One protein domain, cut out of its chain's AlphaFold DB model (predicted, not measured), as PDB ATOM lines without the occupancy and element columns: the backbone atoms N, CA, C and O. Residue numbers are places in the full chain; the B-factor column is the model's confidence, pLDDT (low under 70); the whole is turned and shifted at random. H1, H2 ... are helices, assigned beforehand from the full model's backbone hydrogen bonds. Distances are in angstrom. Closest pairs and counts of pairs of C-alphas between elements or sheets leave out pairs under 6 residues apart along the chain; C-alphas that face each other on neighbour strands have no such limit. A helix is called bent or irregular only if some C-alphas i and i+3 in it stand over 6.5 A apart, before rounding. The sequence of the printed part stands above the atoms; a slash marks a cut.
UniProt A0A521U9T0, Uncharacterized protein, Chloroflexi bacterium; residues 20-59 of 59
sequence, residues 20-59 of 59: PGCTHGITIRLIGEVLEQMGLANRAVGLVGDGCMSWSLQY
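AT A GLANCE: This is residues 20 to 59 of the 59 residues of an uncharacterized protein of Chloroflexi bacterium (UniProt A0A521U9T0). One long helix, H1, makes one side of a loose loop of chain; beyond its end the long link turns round and folds back, and the short helix H2 brings the chain near the beginning of H1 again. The last residues, 57 to 59, follow H2 as a tail. The printed part has 40 residues with two named helices, H1 then H2, and no named strand; the class is all helix, though only 19 of the 40 residues are in named elements. The whole is only just loose, close to compact, with a radius of gyration of the C-alphas of 10.9 A and spans of 29 by 20 by 15 A.

IN THESE COORDINATES: Residues 20 to 23 come before H1, which holds residues 24 to 37 and measures 20.1 A from C-alpha 24 at (326.164, 289.139, 305.446) to C-alpha 37 at (312.832, 302.749, 311.987). Residues 38 to 51 hold no named element. H2, residues 52 to 56, measures 8.3 A and ends with C-alpha 56 at (330.892, 295.172, 308.970). It is neither bent nor irregular, but only just: C-alphas 52 and 55 are 6.5 A apart.

HOW THE PARTS SIT: H1 and H2 only just touch, with 3 pairs of C-alphas within 8 A. Their closest C-alphas, those of His 24 and Met 53, are 6.6 A apart, and their centres are 13.9 A apart. H1 touches H2 with residues 24 to 28 alone. In H1 every O i to N i+4 pair is within hydrogen-bond range; in H2 0 of 1 is, beside 1 of 2 O i to N i+3 pairs.

THE WHOLE: The two C-alphas farthest apart, those of Pro 20 and Arg 43, are 30.5 A apart. The printed part has no cut and ends at Tyr 59, the chain's last residue. The link from H1 to H2, 14 residues, is long. The mean pLDDT of the printed part is 86.4, and residues 58 to 59 are under 70.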
ATOM      1  N   PRO A  20     329.595 287.639 296.679       87.94
ATOM      2  CA  PRO A  20     328.309 287.818 296.019       87.94
ATOM      3  C   PRO A  20     327.387 286.636 296.345       87.94
ATOM      4  O   PRO A  20     327.768 285.476 296.203       87.94
ATOM      5  N   GLY A  21     326.176 286.938 296.812       87.38
ATOM      6  CA  GLY A  21     325.186 285.934 297.211       87.38
ATOM      7  C   GLY A  21     325.273 285.466 298.666       87.38
ATOM      8  O   GLY A  21     324.379 284.746 299.106       87.38
ATOM      9  N   CYS A  22     326.278 285.882 299.448       89.69
ATOM     10  CA  CYS A  22     326.249 285.619 300.887       89.69
ATOM     11  C   CYS A  22     325.292 286.581 301.609       89.69
ATOM     12  O   CYS A  22     325.028 287.700 301.166       89.69
ATOM     13  N   THR A  23     324.774 286.149 302.754       90.38
ATOM     14  CA  THR A  23     323.734 286.889 303.476       90.38
ATOM     15  C   THR A  23     324.275 288.003 304.376       90.38
ATOM     16  O   THR A  23     323.496 288.777 304.919       90.38
ATOM     17  N   HIS A  24     325.591 288.151 304.526       89.62
ATOM     18  CA  HIS A  24     326.164 289.139 305.446       89.62
ATOM     19  C   HIS A  24     325.796 290.580 305.067       89.62
ATOM     20  O   HIS A  24     325.323 291.334 305.917       89.62
ATOM     21  N   GLY A  25     325.924 290.940 303.783       86.94
ATOM     22  CA  GLY A  25     325.593 292.286 303.306       86.94
ATOM     23  C   GLY A  25     324.108 292.626 303.462       86.94
ATOM     24  O   GLY A  25     323.767 293.725 303.899       86.94
ATOM     25  N   ILE A  26     323.211 291.672 303.171       89.44
ATOM     26  CA  ILE A  26     321.769 291.893 303.345       89.44
ATOM     27  C   ILE A  26     321.391 291.993 304.829       89.44
ATOM     28  O   ILE A  26     320.574 292.839 305.178       89.44
ATOM     29  N   THR A  27     322.014 291.198 305.705       90.56
ATOM     30  CA  THR A  27     321.762 291.235 307.153       90.56
ATOM     31  C   THR A  27     322.126 292.589 307.757       90.56
ATOM     32  O   THR A  27     321.326 293.151 308.497       90.56
ATOM     33  N   ILE A  28     323.285 293.158 307.411       89.12
ATOM     34  CA  ILE A  28     323.706 294.480 307.917       89.12
ATOM     35  C   ILE A  28     322.747 295.576 307.461       89.12
ATOM     36  O   ILE A  28     322.348 296.419 308.260       89.12
ATOM     37  N   ARG A  29     322.318 295.526 306.195       89.00
ATOM     38  CA  ARG A  29     321.313 296.449 305.663       89.00
ATOM     39  C   ARG A  29     320.000 296.362 306.447       89.00
ATOM     40  O   ARG A  29     319.494 297.393 306.865       89.00
ATOM     41  N   LEU A  30     319.486 295.150 306.681       91.62
ATOM     42  CA  LEU A  30     318.249 294.930 307.445       91.62
ATOM     43  C   LEU A  30     318.366 295.440 308.887       91.62
ATOM     44  O   LEU A  30     317.438 296.061 309.395       91.62
ATOM     45  N   ILE A  31     319.508 295.212 309.543       91.62
ATOM     46  CA  ILE A  31     319.771 295.747 310.886       91.62
ATOM     47  C   ILE A  31     319.744 297.281 310.861       91.62
ATOM     48  O   ILE A  31     319.104 297.885 311.717       91.62
ATOM     49  N   GLY A  32     320.388 297.910 309.873       91.19
ATOM     50  CA  GLY A  32     320.372 299.363 309.702       91.19
ATOM     51  C   GLY A  32     318.963 299.925 309.485       91.19
ATOM     52  O   GLY A  32     318.585 300.872 310.166       91.19
ATOM     53  N   GLU A  33     318.154 299.291 308.629       92.75
ATOM     54  CA  GLU A  33     316.751 299.678 308.399       92.75
ATOM     55  C   GLU A  33     315.920 299.616 309.687       92.75
ATOM     56  O   GLU A  33     315.151 300.530 309.981       92.75
ATOM     57  N   VAL A  34     316.089 298.564 310.492       93.62
ATOM     58  CA  VAL A  34     315.385 298.432 311.777       93.62
ATOM     59  C   VAL A  34     315.865 299.488 312.775       93.62
ATOM     60  O   VAL A  34     315.047 300.116 313.442       93.62
ATOM     61  N   LEU A  35     317.175 299.736 312.865       93.00
ATOM     62  CA  LEU A  35     317.736 300.772 313.741       93.00
ATOM     63  C   LEU A  35     317.244 302.173 313.372       93.00
ATOM     64  O   LEU A  35     316.974 302.983 314.261       93.00
ATOM     65  N   GLU A  36     317.116 302.447 312.077       91.31
ATOM     66  CA  GLU A  36     316.550 303.683 311.550       91.31
ATOM     67  C   GLU A  36     315.066 303.813 311.911       91.31
ATOM     68  O   GLU A  36     314.671 304.812 312.512       91.31
ATOM     69  N   GLN A  37     314.261 302.778 311.647       93.06
ATOM     70  CA  GLN A  37     312.832 302.749 311.987       93.06
ATOM     71  C   GLN A  37     312.577 302.911 313.490       93.06
ATOM     72  O   GLN A  37     311.582 303.510 313.893       93.06
ATOM     73  N   MET A  38     313.479 302.400 314.329       94.81
ATOM     74  CA  MET A  38     313.405 302.536 315.783       94.81
ATOM     75  C   MET A  38     313.964 303.872 316.304       94.81
ATOM     76  O   MET A  38     313.859 304.142 317.500       94.81
ATOM     77  N   GLY A  39     314.581 304.703 315.455       93.75
ATOM     78  CA  GLY A  39     315.239 305.943 315.879       93.75
ATOM     79  C   GLY A  39     316.451 305.710 316.793       93.75
ATOM     80  O   GLY A  39     316.778 306.554 317.629       93.75
ATOM     81  N   LEU A  40     317.106 304.551 316.674       93.31
ATOM     82  CA  LEU A  40     318.201 304.110 317.544       93.31
ATOM     83  C   LEU A  40     319.580 304.157 316.882       93.31
ATOM     84  O   LEU A  40     320.560 303.817 317.537       93.31
ATOM     85  N   ALA A  41     319.687 304.618 315.634       88.12
ATOM     86  CA  ALA A  41     320.950 304.681 314.894       88.12
ATOM     87  C   ALA A  41     322.101 305.337 315.689       88.12
ATOM     88  O   ALA A  41     323.189 304.782 315.772       88.12
ATOM     89  N   ASN A  42     321.835 306.459 316.373       88.94
ATOM     90  CA  ASN A  42     322.835 307.188 317.174       88.94
ATOM     91  C   ASN A  42     322.951 306.702 318.632       88.94
ATOM     92  O   ASN A  42     323.618 307.331 319.451       88.94
ATOM     93  N   ARG A  43     322.238 305.633 318.995       91.88
ATOM     94  CA  ARG A  43     322.161 305.086 320.361       91.88
ATOM     95  C   ARG A  43     322.501 303.597 320.428       91.88
ATOM     96  O   ARG A  43     322.416 303.012 321.505       91.88
ATOM     97  N   ALA A  44     322.857 302.991 319.301       89.62
ATOM     98  CA  ALA A  44     323.233 301.592 319.194       89.62
ATOM     99  C   ALA A  44     324.757 301.453 319.088       89.62
ATOM    100  O   ALA A  44     325.423 302.267 318.453       89.62
ATOM    101  N   VAL A  45     325.301 300.400 319.699       88.44
ATOM    102  CA  VAL A  45     326.706 300.005 319.552       88.44
ATOM    103  C   VAL A  45     326.729 298.661 318.840       88.44
ATOM    104  O   VAL A  45     326.152 297.690 319.328       88.44
ATOM    105  N   GLY A  46     327.380 298.610 317.680       86.88
ATOM    106  CA  GLY A  46     327.640 297.359 316.981       86.88
ATOM    107  C   GLY A  46     328.783 296.600 317.651       86.88
ATOM    108  O   GLY A  46     329.814 297.184 317.974       86.88
ATOM    109  N   LEU A  47     328.614 295.291 317.835       87.12
ATOM    110  CA  LEU A  47     329.672 294.377 318.265       87.12
ATOM    111  C   LEU A  47     329.740 293.212 317.282       87.12
ATOM    112  O   LEU A  47     328.720 292.600 316.966       87.12
ATOM    113  N   VAL A  48     330.946 292.897 316.820       86.56
ATOM    114  CA  VAL A  48     331.224 291.759 315.937       86.56
ATOM    115  C   VAL A  48     332.354 290.931 316.523       86.56
ATOM    116  O   VAL A  48     333.294 291.472 317.103       86.56
ATOM    117  N   GLY A  49     332.237 289.612 316.390       84.75
ATOM    118  CA  GLY A  49     333.318 288.684 316.709       84.75
ATOM    119  C   GLY A  49     334.318 288.561 315.562       84.75
ATOM    120  O   GLY A  49     334.283 289.340 314.609       84.75
ATOM    121  N   ASP A  50     335.177 287.550 315.648       84.62
ATOM    122  CA  ASP A  50     336.093 287.172 314.571       84.62
ATOM    123  C   ASP A  50     335.349 286.411 313.459       84.62
ATOM    124  O   ASP A  50     334.516 285.541 313.734       84.62
ATOM    125  N   GLY A  51     335.612 286.756 312.198       85.38
ATOM    126  CA  GLY A  51     335.024 286.105 311.029       85.38
ATOM    127  C   GLY A  51     334.703 287.056 309.874       85.38
ATOM    128  O   GLY A  51     335.118 288.211 309.831       85.38
ATOM    129  N   CYS A  52     333.916 286.577 308.905       85.25
ATOM    130  CA  CYS A  52     333.544 287.381 307.733       85.25
ATOM    131  C   CYS A  52     332.847 288.689 308.143       85.25
ATOM    132  O   CYS A  52     333.096 289.736 307.558       85.25
ATOM    133  N   MET A  53     332.008 288.639 309.182       82.69
ATOM    134  CA  MET A  53     331.229 289.781 309.660       82.69
ATOM    135  C   MET A  53     332.063 290.842 310.394       82.69
ATOM    136  O   MET A  53     331.566 291.951 310.577       82.69
ATOM    137  N   SER A  54     333.319 290.568 310.769       82.38
ATOM    138  CA  SER A  54     334.185 291.553 311.438       82.38
ATOM    139  C   SER A  54     334.361 292.832 310.616       82.38
ATOM    140  O   SER A  54     334.406 293.932 311.159       82.38
ATOM    141  N   TRP A  55     334.344 292.688 309.293       75.50
ATOM    142  CA  TRP A  55     334.446 293.778 308.328       75.50
ATOM    143  C   TRP A  55     333.211 294.690 308.270       75.50
ATOM    144  O   TRP A  55     333.243 295.706 307.593       75.50
ATOM    145  N   SER A  56     332.117 294.356 308.964       76.12
ATOM    146  CA  SER A  56     330.892 295.172 308.970       76.12
ATOM    147  C   SER A  56     330.928 296.385 309.896       76.12
ATOM    148  O   SER A  56     330.112 297.286 309.736       76.12
ATOM    149  N   LEU A  57     331.855 296.400 310.858       71.19
ATOM    150  CA  LEU A  57     332.095 297.532 311.762       71.19
ATOM    151  C   LEU A  57     333.411 298.250 311.460       71.19
ATOM    152  O   LEU A  57     333.793 299.175 312.175       71.19
ATOM    153  N   GLN A  58     334.128 297.793 310.437       61.44
ATOM    154  CA  GLN A  58     335.319 298.458 309.956       61.44
ATOM    155  C   GLN A  58     334.906 299.378 308.807       61.44
ATOM    156  O   GLN A  58     334.463 298.891 307.768       61.44
ATOM    157  N   TYR A  59     335.119 300.679 309.025       47.56
ATOM    158  CA  TYR A  59     334.938 301.795 308.085       47.56
ATOM    159  C   TYR A  59     333.493 302.240 307.864       47.56
ATOM    160  O   TYR A  59     332.739 301.603 307.093       47.56
TER     161      TYR A  59